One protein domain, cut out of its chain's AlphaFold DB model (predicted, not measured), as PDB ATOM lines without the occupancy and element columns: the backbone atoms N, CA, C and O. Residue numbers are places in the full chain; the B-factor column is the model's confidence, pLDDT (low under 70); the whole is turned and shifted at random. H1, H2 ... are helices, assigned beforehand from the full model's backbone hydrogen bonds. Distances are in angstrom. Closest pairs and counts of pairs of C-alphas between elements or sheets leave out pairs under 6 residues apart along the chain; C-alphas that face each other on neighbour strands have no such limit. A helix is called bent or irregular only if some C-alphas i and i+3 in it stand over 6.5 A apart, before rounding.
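AT A GLANCE: This is residues 16 to 122 of the 234 residues of an uncharacterized protein of Metschnikowia aff. pulcherrima (UniProt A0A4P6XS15). Three long helices, H2, H3 and H4, form an elongated up-and-down bundle, each running against the one before it. The shorter H1 runs loosely alongside H2 and H3, on the side away from H4, and residues 31 to 37 stick out at one end. The printed part has 107 residues with four named helices, H1 to H4 in chain order, and no named strand: all helix. It is only just compact, close to loose, with a radius of gyration of the C-alphas of 15.2 A and spans of 52 by 29 by 20 A.

HOW THE PARTS SIT: H1, residues 16 to 28, is close to but not clearly touching H2, residues 36 to 58; their closest C-alphas, of Phe 16 and Phe 55, are 7.6 A apart. H1 is near H3, residues 67 to 90, and apart from H4, residues 96 to 121. H2 and H3 form a helical hairpin at a shallow tilt of 21 degrees, closest at C-alphas Thr 45 and Ala 84, 6.2 A. H3 and H4 form another at 23 degrees, closest at C-alphas Phe 67 and Thr 116, 5.2 A. H4 touches H2 with residues 98 to 109 alone, the same way at a shallow tilt of 29 degrees; the closest C-alphas, of Val 53 and Ala 105, are 5.9 A apart. Every O i to N i+4 pair is within hydrogen-bond range in H1 and H4, 18 of 19 in H2 and 17 of 20 in H3.

IN THESE COORDINATES: H1 begins at C-alpha 16, (-44.290, -40.085, -29.336), and is 18.3 A long. H2 is 33.3 A long. H3, 33.1 A, is irregular, with C-alphas 72 and 75 7.4 A apart and a kink of 53 degrees near residue 74. H4, 37.8 A, ends at C-alpha 121, (-65.283, -29.534, -44.666).

THE WHOLE: The C-alphas farthest apart, of Ser 35 and Tyr 122, are 52.8 A apart. The printed part has no cut and no long link. Confidence is low, with pLDDT under 70, in residues 16 to 39.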
ATOM      1  N   PHE A  16     -44.258 -41.530 -29.573       57.91
ATOM      2  CA  PHE A  16     -44.290 -40.085 -29.336       57.91
ATOM      3  C   PHE A  16     -45.208 -39.690 -28.174       57.91
ATOM      4  O   PHE A  16     -44.855 -38.805 -27.397       57.91
ATOM      5  N   ALA A  17     -46.346 -40.365 -27.994       57.56
ATOM      6  CA  ALA A  17     -47.234 -40.127 -26.858       57.56
ATOM      7  C   ALA A  17     -46.574 -40.505 -25.521       57.56
ATOM      8  O   ALA A  17     -46.733 -39.789 -24.528       57.56
ATOM      9  N   HIS A  18     -45.803 -41.597 -25.481       60.62
ATOM     10  CA  HIS A  18     -45.023 -41.964 -24.300       60.62
ATOM     11  C   HIS A  18     -43.850 -41.013 -24.051       60.62
ATOM     12  O   HIS A  18     -43.656 -40.605 -22.906       60.62
ATOM     13  N   ALA A  19     -43.125 -40.603 -25.095       61.44
ATOM     14  CA  ALA A  19     -42.048 -39.622 -24.984       61.44
ATOM     15  C   ALA A  19     -42.565 -38.259 -24.491       61.44
ATOM     16  O   ALA A  19     -42.001 -37.688 -23.562       61.44
ATOM     17  N   GLY A  20     -43.699 -37.789 -25.022       58.12
ATOM     18  CA  GLY A  20     -44.350 -36.556 -24.575       58.12
ATOM     19  C   GLY A  20     -44.813 -36.633 -23.117       58.12
ATOM     20  O   GLY A  20     -44.586 -35.704 -22.344       58.12
ATOM     21  N   LYS A  21     -45.388 -37.768 -22.691       63.56
ATOM     22  CA  LYS A  21     -45.748 -37.993 -21.279       63.56
ATOM     23  C   LYS A  21     -44.524 -38.050 -20.365       63.56
ATOM     24  O   LYS A  21     -44.590 -37.535 -19.253       63.56
ATOM     25  N   ALA A  22     -43.422 -38.652 -20.812       65.00
ATOM     26  CA  ALA A  22     -42.180 -38.716 -20.049       65.00
ATOM     27  C   ALA A  22     -41.533 -37.330 -19.900       65.00
ATOM     28  O   ALA A  22     -41.146 -36.968 -18.791       65.00
ATOM     29  N   LEU A  23     -41.493 -36.531 -20.972       58.66
ATOM     30  CA  LEU A  23     -41.040 -35.135 -20.939       58.66
ATOM     31  C   LEU A  23     -41.915 -34.292 -20.003       58.66
ATOM     32  O   LEU A  23     -41.404 -33.593 -19.131       58.66
ATOM     33  N   TYR A  24     -43.240 -34.439 -20.087       57.25
ATOM     34  CA  TYR A  24     -44.171 -33.736 -19.203       57.25
ATOM     35  C   TYR A  24     -44.003 -34.133 -17.724       57.25
ATOM     36  O   TYR A  24     -43.917 -33.274 -16.842       57.25
ATOM     37  N   ALA A  25     -43.900 -35.434 -17.434       63.41
ATOM     38  CA  ALA A  25     -43.712 -35.946 -16.076       63.41
ATOM     39  C   ALA A  25     -42.352 -35.551 -15.478       63.41
ATOM     40  O   ALA A  25     -42.252 -35.314 -14.270       63.41
ATOM     41  N   LYS A  26     -41.313 -35.451 -16.314       62.81
ATOM     42  CA  LYS A  26     -39.985 -34.973 -15.919       62.81
ATOM     43  C   LYS A  26     -40.029 -33.487 -15.550       62.81
ATOM     44  O   LYS A  26     -39.502 -33.121 -14.506       62.81
ATOM     45  N   ASN A  27     -40.755 -32.667 -16.311       51.09
ATOM     46  CA  ASN A  27     -40.810 -31.217 -16.099       51.09
ATOM     47  C   ASN A  27     -41.652 -30.806 -14.873       51.09
ATOM     48  O   ASN A  27     -41.339 -29.818 -14.209       51.09
ATOM     49  N   SER A  28     -42.662 -31.597 -14.489       53.44
ATOM     50  CA  SER A  28     -43.498 -31.339 -13.301       53.44
ATOM     51  C   SER A  28     -42.729 -31.363 -11.965       53.44
ATOM     52  O   SER A  28     -43.102 -30.654 -11.030       53.44
ATOM     53  N   LYS A  29     -41.648 -32.148 -11.849       57.22
ATOM     54  CA  LYS A  29     -40.912 -32.327 -10.580       57.22
ATOM     55  C   LYS A  29     -39.809 -31.290 -10.331       57.22
ATOM     56  O   LYS A  29     -39.255 -31.247  -9.236       57.22
ATOM     57  N   VAL A  30     -39.491 -30.443 -11.307       52.50
ATOM     58  CA  VAL A  30     -38.246 -29.651 -11.333       52.50
ATOM     59  C   VAL A  30     -38.421 -28.238 -10.747       52.50
ATOM     60  O   VAL A  30     -37.547 -27.415 -10.878       52.50
ATOM     61  N   LEU A  31     -39.476 -27.884 -10.010       50.41
ATOM     62  CA  LEU A  31     -39.720 -26.474  -9.615       50.41
ATOM     63  C   LEU A  31     -39.017 -25.927  -8.334       50.41
ATOM     64  O   LEU A  31     -39.428 -24.872  -7.862       50.41
ATOM     65  N   LYS A  32     -37.964 -26.545  -7.749       52.41
ATOM     66  CA  LYS A  32     -37.472 -26.152  -6.386       52.41
ATOM     67  C   LYS A  32     -36.003 -25.694  -6.126       52.41
ATOM     68  O   LYS A  32     -35.681 -25.501  -4.961       52.41
ATOM     69  N   THR A  33     -35.112 -25.421  -7.090       48.81
ATOM     70  CA  THR A  33     -33.695 -25.036  -6.796       48.81
ATOM     71  C   THR A  33     -33.099 -23.939  -7.704       48.81
ATOM     72  O   THR A  33     -32.778 -24.167  -8.861       48.81
ATOM     73  N   SER A  34     -32.872 -22.738  -7.164       55.22
ATOM     74  CA  SER A  34     -32.880 -21.451  -7.894       55.22
ATOM     75  C   SER A  34     -31.638 -21.000  -8.707       55.22
ATOM     76  O   SER A  34     -31.617 -19.850  -9.135       55.22
ATOM     77  N   SER A  35     -30.609 -21.812  -8.974       53.41
ATOM     78  CA  SER A  35     -29.465 -21.350  -9.813       53.41
ATOM     79  C   SER A  35     -29.008 -22.373 -10.857       53.41
ATOM     80  O   SER A  35     -28.802 -22.016 -12.014       53.41
ATOM     81  N   ILE A  36     -29.024 -23.664 -10.517       60.12
ATOM     82  CA  ILE A  36     -28.898 -24.769 -11.489       60.12
ATOM     83  C   ILE A  36     -30.111 -24.801 -12.452       60.12
ATOM     84  O   ILE A  36     -30.023 -25.312 -13.567       60.12
ATOM     85  N   HIS A  37     -31.235 -24.183 -12.067       59.41
ATOM     86  CA  HIS A  37     -32.458 -24.141 -12.874       59.41
ATOM     87  C   HIS A  37     -32.393 -23.308 -14.141       59.41
ATOM     88  O   HIS A  37     -33.071 -23.659 -15.100       59.41
ATOM     89  N   ALA A  38     -31.609 -22.230 -14.180       64.19
ATOM     90  CA  ALA A  38     -31.613 -21.354 -15.350       64.19
ATOM     91  C   ALA A  38     -31.046 -22.067 -16.590       64.19
ATOM     92  O   ALA A  38     -31.643 -22.007 -17.661       64.19
ATOM     93  N   HIS A  39     -29.942 -22.806 -16.435       65.56
ATOM     94  CA  HIS A  39     -29.324 -23.521 -17.555       65.56
ATOM     95  C   HIS A  39     -30.167 -24.712 -18.026       65.56
ATOM     96  O   HIS A  39     -30.308 -24.928 -19.230       65.56
ATOM     97  N   ASN A  40     -30.790 -25.428 -17.086       78.56
ATOM     98  CA  ASN A  40     -31.715 -26.508 -17.418       78.56
ATOM     99  C   ASN A  40     -32.948 -25.970 -18.159       78.56
ATOM    100  O   ASN A  40     -33.330 -26.541 -19.171       78.56
ATOM    101  N   SER A  41     -33.491 -24.817 -17.749       83.88
ATOM    102  CA  SER A  41     -34.674 -24.225 -18.387       83.88
ATOM    103  C   SER A  41     -34.458 -23.872 -19.862       83.88
ATOM    104  O   SER A  41     -35.373 -24.053 -20.661       83.88
ATOM    105  N   THR A  42     -33.275 -23.374 -20.236       89.88
ATOM    106  CA  THR A  42     -32.930 -23.053 -21.634       89.88
ATOM    107  C   THR A  42     -32.934 -24.310 -22.501       89.88
ATOM    108  O   THR A  42     -33.612 -24.341 -23.526       89.88
ATOM    109  N   ARG A  43     -32.236 -25.366 -22.064       89.38
ATOM    110  CA  ARG A  43     -32.170 -26.633 -22.804       89.38
ATOM    111  C   ARG A  43     -33.531 -27.325 -22.869       89.38
ATOM    112  O   ARG A  43     -33.936 -27.766 -23.934       89.38
ATOM    113  N   ASP A  44     -34.262 -27.359 -21.756       89.50
ATOM    114  CA  ASP A  44     -35.593 -27.971 -21.696       89.50
ATOM    115  C   ASP A  44     -36.584 -27.251 -22.637       89.50
ATOM    116  O   ASP A  44     -37.468 -27.882 -23.217       89.50
ATOM    117  N   THR A  45     -36.430 -25.931 -22.822       92.56
ATOM    118  CA  THR A  45     -37.239 -25.142 -23.769       92.56
ATOM    119  C   THR A  45     -36.895 -25.472 -25.220       92.56
ATOM    120  O   THR A  45     -37.804 -25.645 -26.033       92.56
ATOM    121  N   GLU A  46     -35.605 -25.585 -25.543       94.19
ATOM    122  CA  GLU A  46     -35.132 -25.968 -26.877       94.19
ATOM    123  C   GLU A  46     -35.607 -27.376 -27.258       94.19
ATOM    124  O   GLU A  46     -36.244 -27.547 -28.298       94.19
ATOM    125  N   GLU A  47     -35.403 -28.358 -26.371       93.06
ATOM    126  CA  GLU A  47     -35.847 -29.745 -26.561       93.06
ATOM    127  C   GLU A  47     -37.372 -29.831 -26.754       93.06
ATOM    128  O   GLU A  47     -37.858 -30.585 -27.600       93.06
ATOM    129  N   LEU A  48     -38.149 -29.042 -25.999       94.38
ATOM    130  CA  LEU A  48     -39.604 -28.993 -26.143       94.38
ATOM    131  C   LEU A  48     -40.028 -28.430 -27.506       94.38
ATOM    132  O   LEU A  48     -40.908 -29.000 -28.151       94.38
ATOM    133  N   LEU A  49     -39.432 -27.317 -27.942       96.44
ATOM    134  CA  LEU A  49     -39.753 -26.690 -29.227       96.44
ATOM    135  C   LEU A  49     -39.359 -27.587 -30.404       96.44
ATOM    136  O   LEU A  49     -40.158 -27.758 -31.330       96.44
ATOM    137  N   GLU A  50     -38.177 -28.202 -30.346       96.50
ATOM    138  CA  GLU A  50     -37.731 -29.180 -31.338       96.50
ATOM    139  C   GLU A  50     -38.705 -30.359 -31.416       96.50
ATOM    140  O   GLU A  50     -39.208 -30.677 -32.497       96.50
ATOM    141  N   TRP A  51     -39.054 -30.947 -30.267       95.44
ATOM    142  CA  TRP A  51     -40.014 -32.045 -30.198       95.44
ATOM    143  C   TRP A  51     -41.371 -31.663 -30.798       95.44
ATOM    144  O   TRP A  51     -41.930 -32.438 -31.573       95.44
ATOM    145  N   VAL A  52     -41.897 -30.471 -30.490       96.94
ATOM    146  CA  VAL A  52     -43.183 -29.989 -31.023       96.94
ATOM    147  C   VAL A  52     -43.148 -29.899 -32.550       96.94
ATOM    148  O   VAL A  52     -44.065 -30.385 -33.217       96.94
ATOM    149  N   VAL A  53     -42.099 -29.302 -33.120       97.56
ATOM    150  CA  VAL A  53     -41.978 -29.131 -34.575       97.56
ATOM    151  C   VAL A  53     -41.781 -30.466 -35.287       97.56
ATOM    152  O   VAL A  53     -42.438 -30.717 -36.299       97.56
ATOM    153  N   GLU A  54     -40.931 -31.348 -34.768       96.25
ATOM    154  CA  GLU A  54     -40.726 -32.671 -35.366       96.25
ATOM    155  C   GLU A  54     -41.974 -33.558 -35.231       96.25
ATOM    156  O   GLU A  54     -42.340 -34.268 -36.173       96.25
ATOM    157  N   PHE A  55     -42.717 -33.444 -34.126       96.38
ATOM    158  CA  PHE A  55     -44.009 -34.107 -33.975       96.38
ATOM    159  C   PHE A  55     -45.034 -33.599 -34.998       96.38
ATOM    160  O   PHE A  55     -45.710 -34.408 -35.632       96.38
ATOM    161  N   MET A  56     -45.110 -32.288 -35.252       97.75
ATOM    162  CA  MET A  56     -45.959 -31.738 -36.318       97.75
ATOM    163  C   MET A  56     -45.543 -32.231 -37.712       97.75
ATOM    164  O   MET A  56     -46.393 -32.655 -38.497       97.75
ATOM    165  N   LYS A  57     -44.240 -32.257 -38.020       97.06
ATOM    166  CA  LYS A  57     -43.727 -32.795 -39.295       97.06
ATOM    167  C   LYS A  57     -44.045 -34.274 -39.484       97.06
ATOM    168  O   LYS A  57     -44.256 -34.701 -40.617       97.06
ATOM    169  N   SER A  58     -44.146 -35.049 -38.404       96.06
ATOM    170  CA  SER A  58     -44.468 -36.477 -38.487       96.06
ATOM    171  C   SER A  58     -45.806 -36.761 -39.186       96.06
ATOM    172  O   SER A  58     -45.909 -37.757 -39.899       96.06
ATOM    173  N   PHE A  59     -46.783 -35.848 -39.102       97.00
ATOM    174  CA  PHE A  59     -48.063 -35.959 -39.818       97.00
ATOM    175  C   PHE A  59     -47.949 -35.692 -41.327       97.00
ATOM    176  O   PHE A  59     -48.911 -35.892 -42.063       97.00
ATOM    177  N   VAL A  60     -46.792 -35.223 -41.795       96.00
ATOM    178  CA  VAL A  60     -46.545 -34.761 -43.170       96.00
ATOM    179  C   VAL A  60     -45.487 -35.615 -43.883       96.00
ATOM    180  O   VAL A  60     -45.328 -35.516 -45.096       96.00
ATOM    181  N   ASN A  61     -44.789 -36.490 -43.151       86.69
ATOM    182  CA  ASN A  61     -43.696 -37.328 -43.661       86.69
ATOM    183  C   ASN A  61     -44.150 -38.453 -44.621       86.69
ATOM    184  O   ASN A  61     -43.315 -39.185 -45.147       86.69
ATOM    185  N   GLY A  62     -45.457 -38.612 -44.848       88.19
ATOM    186  CA  GLY A  62     -46.035 -39.614 -45.743       88.19
ATOM    187  C   GLY A  62     -46.376 -39.103 -47.153       88.19
ATOM    188  O   GLY A  62     -46.124 -37.943 -47.499       88.19
ATOM    189  N   PRO A  63     -47.003 -39.964 -47.984       87.75
ATOM    190  CA  PRO A  63     -47.515 -39.592 -49.305       87.75
ATOM    191  C   PRO A  63     -48.699 -38.619 -49.241       87.75
ATOM    192  O   PRO A  63     -48.974 -37.980 -50.255       87.75
ATOM    193  N   ASP A  64     -49.285 -38.414 -48.062       93.06
ATOM    194  CA  ASP A  64     -50.345 -37.449 -47.786       93.06
ATOM    195  C   ASP A  64     -50.158 -36.835 -46.388       93.06
ATOM    196  O   ASP A  64     -49.448 -37.387 -45.543       93.06
ATOM    197  N   PHE A  65     -50.816 -35.702 -46.138       96.25
ATOM    198  CA  PHE A  65     -50.955 -35.131 -44.795       96.25
ATOM    199  C   PHE A  65     -51.994 -35.924 -43.978       96.25
ATOM    200  O   PHE A  65     -53.171 -35.966 -44.348       96.25
ATOM    201  N   ASP A  66     -51.590 -36.510 -42.843       97.06
ATOM    202  CA  ASP A  66     -52.486 -37.198 -41.899       97.06
ATOM    203  C   ASP A  66     -53.289 -36.195 -41.052       97.06
ATOM    204  O   ASP A  66     -53.091 -36.037 -39.844       97.06
ATOM    205  N   PHE A  67     -54.226 -35.503 -41.701       97.12
ATOM    206  CA  PHE A  67     -55.078 -34.507 -41.051       97.12
ATOM    207  C   PHE A  67     -55.967 -35.115 -39.956       97.12
ATOM    208  O   PHE A  67     -56.310 -34.439 -38.991       97.12
ATOM    209  N   GLN A  68     -56.331 -36.397 -40.061       96.75
ATOM    210  CA  GLN A  68     -57.136 -37.083 -39.045       96.75
ATOM    211  C   GLN A  68     -56.314 -37.371 -37.786       96.75
ATOM    212  O   GLN A  68     -56.801 -37.179 -36.669       96.75
ATOM    213  N   GLY A  69     -55.069 -37.826 -37.953       95.75
ATOM    214  CA  GLY A  69     -54.104 -37.956 -36.867       95.75
ATOM    215  C   GLY A  69     -53.826 -36.617 -36.204       95.75
ATOM    216  O   GLY A  69     -53.950 -36.512 -34.982       95.75
ATOM    217  N   PHE A  70     -53.552 -35.583 -37.004       97.12
ATOM    218  CA  PHE A  70     -53.322 -34.241 -36.483       97.12
ATOM    219  C   PHE A  70     -54.547 -33.712 -35.737       97.12
ATOM    220  O   PHE A  70     -54.404 -33.274 -34.606       97.12
ATOM    221  N   ARG A  71     -55.768 -33.853 -36.271       97.12
ATOM    222  CA  ARG A  71     -57.005 -33.432 -35.587       97.12
ATOM    223  C   ARG A  71     -57.140 -34.026 -34.185       97.12
ATOM    224  O   ARG A  71     -57.539 -33.328 -33.258       97.12
ATOM    225  N   ARG A  72     -56.820 -35.314 -34.020       96.25
ATOM    226  CA  ARG A  72     -56.879 -35.989 -32.711       96.25
ATOM    227  C   ARG A  72     -55.811 -35.481 -31.745       96.25
ATOM    228  O   ARG A  72     -56.054 -35.441 -30.543       96.25
ATOM    229  N   MET A  73     -54.643 -35.110 -32.263       96.50
ATOM    230  CA  MET A  73     -53.479 -34.718 -31.464       96.50
ATOM    231  C   MET A  73     -53.286 -33.198 -31.355       96.50
ATOM    232  O   MET A  73     -52.477 -32.752 -30.546       96.50
ATOM    233  N   GLY A  74     -54.036 -32.396 -32.111       94.00
ATOM    234  CA  GLY A  74     -53.839 -30.951 -32.249       94.00
ATOM    235  C   GLY A  74     -53.960 -30.216 -30.918       94.00
ATOM    236  O   GLY A  74     -53.119 -29.385 -30.595       94.00
ATOM    237  N   GLY A  75     -54.911 -30.615 -30.067       95.00
ATOM    238  CA  GLY A  75     -55.039 -30.069 -28.710       95.00
ATOM    239  C   GLY A  75     -53.794 -30.285 -27.838       95.00
ATOM    240  O   GLY A  75     -53.415 -29.405 -27.061       95.00
ATOM    241  N   ILE A  76     -53.115 -31.428 -27.996       93.88
ATOM    242  CA  ILE A  76     -51.853 -31.710 -27.297       93.88
ATOM    243  C   ILE A  76     -50.750 -30.791 -27.829       93.88
ATOM    244  O   ILE A  76     -50.040 -30.193 -27.025       93.88
ATOM    245  N   VAL A  77     -50.638 -30.630 -29.152       95.94
ATOM    246  CA  VAL A  77     -49.654 -29.731 -29.785       95.94
ATOM    247  C   VAL A  77     -49.834 -28.293 -29.301       95.94
ATOM    248  O   VAL A  77     -48.881 -27.700 -28.796       95.94
ATOM    249  N   SER A  78     -51.059 -27.763 -29.353       97.19
ATOM    250  CA  SER A  78     -51.370 -26.407 -28.889       97.19
ATOM    251  C   SER A  78     -51.026 -26.210 -27.411       97.19
ATOM    252  O   SER A  78     -50.424 -25.203 -27.048       97.19
ATOM    253  N   THR A  79     -51.321 -27.201 -26.563       95.62
ATOM    254  CA  THR A  79     -50.958 -27.163 -25.136       95.62
ATOM    255  C   THR A  79     -49.440 -27.097 -24.942       95.62
ATOM    256  O   THR A  79     -48.961 -26.332 -24.108       95.62
ATOM    257  N   GLN A  80     -48.661 -27.859 -25.719       95.44
ATOM    258  CA  GLN A  80     -47.199 -27.813 -25.620       95.44
ATOM    259  C   GLN A  80     -46.610 -26.494 -26.132       95.44
ATOM    260  O   GLN A  80     -45.672 -25.986 -25.523       95.44
ATOM    261  N   ILE A  81     -47.187 -25.886 -27.174       96.62
ATOM    262  CA  ILE A  81     -46.798 -24.540 -27.629       96.62
ATOM    263  C   ILE A  81     -47.080 -23.495 -26.539       96.62
ATOM    264  O   ILE A  81     -46.231 -22.645 -26.270       96.62
ATOM    265  N   SER A  82     -48.230 -23.572 -25.862       96.50
ATOM    266  CA  SER A  82     -48.541 -22.701 -24.719       96.50
ATOM    267  C   SER A  82     -47.562 -22.894 -23.557       96.50
ATOM    268  O   SER A  82     -47.099 -21.913 -22.979       96.50
ATOM    269  N   ASN A  83     -47.179 -24.137 -23.246       92.06
ATOM    270  CA  ASN A  83     -46.161 -24.413 -22.229       92.06
ATOM    271  C   ASN A  83     -44.798 -23.821 -22.618       92.06
ATOM    272  O   ASN A  83     -44.166 -23.154 -21.800       92.06
ATOM    273  N   ALA A  84     -44.365 -24.015 -23.869       93.75
ATOM    274  CA  ALA A  84     -43.124 -23.445 -24.383       93.75
ATOM    275  C   ALA A  84     -43.126 -21.914 -24.284       93.75
ATOM    276  O   ALA A  84     -42.153 -21.334 -23.811       93.75
ATOM    277  N   ARG A  85     -44.242 -21.257 -24.629       96.38
ATOM    278  CA  ARG A  85     -44.420 -19.807 -24.457       96.38
ATOM    279  C   ARG A  85     -44.168 -19.363 -23.018       96.38
ATOM    280  O   ARG A  85     -43.367 -18.458 -22.803       96.38
ATOM    281  N   HIS A  86     -44.778 -20.038 -22.046       92.94
ATOM    282  CA  HIS A  86     -44.564 -19.726 -20.634       92.94
ATOM    283  C   HIS A  86     -43.110 -19.913 -20.185       92.94
ATOM    284  O   HIS A  86     -42.642 -19.169 -19.326       92.94
ATOM    285  N   PHE A  87     -42.378 -20.884 -20.739       91.75
ATOM    286  CA  PHE A  87     -40.953 -21.036 -20.441       91.75
ATOM    287  C   PHE A  87     -40.115 -19.915 -21.058       91.75
ATOM    288  O   PHE A  87     -39.296 -19.321 -20.359       91.75
ATOM    289  N   VAL A  88     -40.373 -19.561 -22.320       93.31
ATOM    290  CA  VAL A  88     -39.669 -18.474 -23.018       93.31
ATOM    291  C   VAL A  88     -39.866 -17.129 -22.317       93.31
ATOM    292  O   VAL A  88     -38.898 -16.400 -22.126       93.31
ATOM    293  N   GLU A  89     -41.084 -16.818 -21.868       93.44
ATOM    294  CA  GLU A  89     -41.409 -15.569 -21.156       93.44
ATOM    295  C   GLU A  89     -40.694 -15.432 -19.801       93.44
ATOM    296  O   GLU A  89     -40.512 -14.323 -19.301       93.44
ATOM    297  N   ARG A  90     -40.274 -16.549 -19.197       92.00
ATOM    298  CA  ARG A  90     -39.567 -16.565 -17.907       92.00
ATOM    299  C   ARG A  90     -38.051 -16.450 -18.039       92.00
ATOM    300  O   ARG A  90     -37.383 -16.224 -17.028       92.00
ATOM    301  N   ILE A  91     -37.501 -16.620 -19.239       89.00
ATOM    302  CA  ILE A  91     -36.066 -16.489 -19.488       89.00
ATOM    303  C   ILE A  91     -35.739 -14.997 -19.626       89.00
ATOM    304  O   ILE A  91     -36.181 -14.334 -20.563       89.00
ATOM    305  N   LEU A  92     -34.961 -14.466 -18.678       84.31
ATOM    306  CA  LEU A  92     -34.491 -13.080 -18.679       84.31
ATOM    307  C   LEU A  92     -32.959 -13.039 -18.838       84.31
ATOM    308  O   LEU A  92     -32.262 -13.618 -18.001       84.31
ATOM    309  N   PRO A  93     -32.423 -12.337 -19.856       86.25
ATOM    310  CA  PRO A  93     -33.142 -11.643 -20.932       86.25
ATOM    311  C   PRO A  93     -33.768 -12.619 -21.953       86.25
ATOM    312  O   PRO A  93     -33.248 -13.723 -22.125       86.25
ATOM    313  N   PRO A  94     -34.837 -12.220 -22.677       84.94
ATOM    314  CA  PRO A  94     -35.434 -13.059 -23.712       84.94
ATOM    315  C   PRO A  94     -34.414 -13.429 -24.790       84.94
ATOM    316  O   PRO A  94     -33.791 -12.561 -25.405       84.94
ATOM    317  N   HIS A  95     -34.257 -14.726 -25.050       89.50
ATOM    318  CA  HIS A  95     -33.370 -15.201 -26.101       89.50
ATOM    319  C   HIS A  95     -34.092 -15.126 -27.453       89.50
ATOM    320  O   HIS A  95     -35.058 -15.853 -27.694       89.50
ATOM    321  N   GLY A  96     -33.626 -14.255 -28.354       93.69
ATOM    322  CA  GLY A  96     -34.291 -13.999 -29.639       93.69
ATOM    323  C   GLY A  96     -34.493 -15.247 -30.508       93.69
ATOM    324  O   GLY A  96     -35.446 -15.309 -31.279       93.69
ATOM    325  N   GLN A  97     -33.641 -16.264 -30.353       95.31
ATOM    326  CA  GLN A  97     -33.807 -17.551 -31.030       95.31
ATOM    327  C   GLN A  97     -35.085 -18.276 -30.583       95.31
ATOM    328  O   GLN A  97     -35.868 -18.683 -31.433       95.31
ATOM    329  N   PHE A  98     -35.362 -18.366 -29.278       95.62
ATOM    330  CA  PHE A  98     -36.554 -19.066 -28.788       95.62
ATOM    331  C   PHE A  98     -37.850 -18.386 -29.209       95.62
ATOM    332  O   PHE A  98     -38.833 -19.066 -29.489       95.62
ATOM    333  N   LEU A  99     -37.847 -17.055 -29.313       96.12
ATOM    334  CA  LEU A  99     -38.989 -16.318 -29.849       96.12
ATOM    335  C   LEU A  99     -39.273 -16.709 -31.306       96.12
ATOM    336  O   LEU A  99     -40.422 -16.999 -31.629       96.12
ATOM    337  N   LYS A 100     -38.239 -16.806 -32.155       96.69
ATOM    338  CA  LYS A 100     -38.386 -17.257 -33.552       96.69
ATOM    339  C   LYS A 100     -38.884 -18.696 -33.649       96.69
ATOM    340  O   LYS A 100     -39.770 -18.988 -34.445       96.69
ATOM    341  N   GLN A 101     -38.341 -19.590 -32.826       97.44
ATOM    342  CA  GLN A 101     -38.752 -20.994 -32.801       97.44
ATOM    343  C   GLN A 101     -40.207 -21.156 -32.348       97.44
ATOM    344  O   GLN A 101     -40.982 -21.879 -32.972       97.44
ATOM    345  N   LEU A 102     -40.607 -20.434 -31.297       97.75
ATOM    346  CA  LEU A 102     -41.982 -20.410 -30.810       97.75
ATOM    347  C   LEU A 102     -42.946 -19.814 -31.844       97.75
ATOM    348  O   LEU A 102     -44.046 -20.338 -32.031       97.75
ATOM    349  N   GLU A 103     -42.547 -18.733 -32.517       97.88
ATOM    350  CA  GLU A 103     -43.314 -18.121 -33.603       97.88
ATOM    351  C   GLU A 103     -43.521 -19.114 -34.750       97.88
ATOM    352  O   GLU A 103     -44.655 -19.326 -35.184       97.88
ATOM    353  N   PHE A 104     -42.453 -19.785 -35.186       98.19
ATOM    354  CA  PHE A 104     -42.536 -20.791 -36.236       98.19
ATOM    355  C   PHE A 104     -43.423 -21.977 -35.835       98.19
ATOM    356  O   PHE A 104     -44.311 -22.353 -36.602       98.19
ATOM    357  N   ALA A 105     -43.254 -22.526 -34.629       98.19
ATOM    358  CA  ALA A 105     -44.095 -23.613 -34.126       98.19
ATOM    359  C   ALA A 105     -45.579 -23.205 -34.064       98.19
ATOM    360  O   ALA A 105     -46.450 -23.957 -34.503       98.19
ATOM    361  N   THR A 106     -45.865 -21.988 -33.590       98.44
ATOM    362  CA  THR A 106     -47.225 -21.426 -33.550       98.44
ATOM    363  C   THR A 106     -47.810 -21.298 -34.957       98.44
ATOM    364  O   THR A 106     -48.932 -21.745 -35.200       98.44
ATOM    365  N   LYS A 107     -47.042 -20.746 -35.905       98.00
ATOM    366  CA  LYS A 107     -47.445 -20.610 -37.312       98.00
ATOM    367  C   LYS A 107     -47.731 -21.973 -37.941       98.00
ATOM    368  O   LYS A 107     -48.765 -22.138 -38.585       98.00
ATOM    369  N   MET A 108     -46.843 -22.948 -37.749       98.06
ATOM    370  CA  MET A 108     -47.000 -24.290 -38.310       98.06
ATOM    371  C   MET A 108     -48.253 -24.983 -37.768       98.06
ATOM    372  O   MET A 108     -49.045 -25.494 -38.559       98.06
ATOM    373  N   CYS A 109     -48.480 -24.926 -36.453       98.38
ATOM    374  CA  CYS A 109     -49.685 -25.472 -35.831       98.38
ATOM    375  C   CYS A 109     -50.955 -24.808 -36.377       98.38
ATOM    376  O   CYS A 109     -51.903 -25.507 -36.721       98.38
ATOM    377  N   GLY A 110     -50.961 -23.475 -36.511       98.12
ATOM    378  CA  GLY A 110     -52.102 -22.732 -37.050       98.12
ATOM    379  C   GLY A 110     -52.438 -23.109 -38.496       98.12
ATOM    380  O   GLY A 110     -53.602 -23.345 -38.813       98.12
ATOM    381  N   VAL A 111     -51.431 -23.241 -39.367       97.75
ATOM    382  CA  VAL A 111     -51.648 -23.684 -40.757       97.75
ATOM    383  C   VAL A 111     -52.178 -25.119 -40.803       97.75
ATOM    384  O   VAL A 111     -53.105 -25.400 -41.560       97.75
ATOM    385  N   MET A 112     -51.616 -26.029 -40.003       98.25
ATOM    386  CA  MET A 112     -52.071 -27.422 -39.957       98.25
ATOM    387  C   MET A 112     -53.502 -27.550 -39.428       98.25
ATOM    388  O   MET A 112     -54.265 -28.356 -39.960       98.25
ATOM    389  N   ASP A 113     -53.883 -26.755 -38.429       98.19
ATOM    390  CA  ASP A 113     -55.243 -26.728 -37.881       98.19
ATOM    391  C   ASP A 113     -56.252 -26.194 -38.906       98.19
ATOM    392  O   ASP A 113     -57.251 -26.854 -39.202       98.19
ATOM    393  N   LEU A 114     -55.929 -25.072 -39.559       97.94
ATOM    394  CA  LEU A 114     -56.752 -24.497 -40.624       97.94
ATOM    395  C   LEU A 114     -56.940 -25.476 -41.793       97.94
ATOM    396  O   LEU A 114     -58.059 -25.724 -42.243       97.94
ATOM    397  N   VAL A 115     -55.854 -26.093 -42.265       98.06
ATOM    398  CA  VAL A 115     -55.919 -27.095 -43.337       98.06
ATOM    399  C   VAL A 115     -56.722 -28.318 -42.900       98.06
ATOM    400  O   VAL A 115     -57.513 -28.839 -43.683       98.06
ATOM    401  N   THR A 116     -56.576 -28.761 -41.652       98.12
ATOM    402  CA  THR A 116     -57.369 -29.864 -41.090       98.12
ATOM    403  C   THR A 116     -58.861 -29.537 -41.086       98.12
ATOM    404  O   THR A 116     -59.676 -30.396 -41.432       98.12
ATOM    405  N   HIS A 117     -59.226 -28.297 -40.753       98.06
ATOM    406  CA  HIS A 117     -60.602 -27.820 -40.823       98.06
ATOM    407  C   HIS A 117     -61.150 -27.888 -42.256       98.06
ATOM    408  O   HIS A 117     -62.189 -28.511 -42.486       98.06
ATOM    409  N   TYR A 118     -60.426 -27.343 -43.239       98.31
ATOM    410  CA  TYR A 118     -60.864 -27.379 -44.638       98.31
ATOM    411  C   TYR A 118     -60.911 -28.790 -45.223       98.31
ATOM    412  O   TYR A 118     -61.856 -29.120 -45.933       98.31
ATOM    413  N   MET A 119     -59.951 -29.651 -44.885       97.44
ATOM    414  CA  MET A 119     -59.963 -31.065 -45.276       97.44
ATOM    415  C   MET A 119     -61.194 -31.802 -44.753       97.44
ATOM    416  O   MET A 119     -61.715 -32.694 -45.420       97.44
ATOM    417  N   HIS A 120     -61.666 -31.440 -43.559       97.19
ATOM    418  CA  HIS A 120     -62.875 -32.014 -42.988       97.19
ATOM    419  C   HIS A 120     -64.158 -31.449 -43.609       97.19
ATOM    420  O   HIS A 120     -65.156 -32.161 -43.676       97.19
ATOM    421  N   PHE A 121     -64.136 -30.190 -44.047       97.88
ATOM    422  CA  PHE A 121     -65.283 -29.534 -44.666       97.88
ATOM    423  C   PHE A 121     -65.472 -29.961 -46.133       97.88
ATOM    424  O   PHE A 121     -66.576 -30.311 -46.545       97.88
ATOM    425  N   TYR A 122     -64.392 -30.001 -46.914       97.75
ATOM    426  CA  TYR A 122     -64.405 -30.326 -48.343       97.75
ATOM    427  C   TYR A 122     -64.111 -31.809 -48.593       97.75
ATOM    428  O   TYR A 122     -63.042 -32.177 -49.084       97.75
TER     429      TYR A 122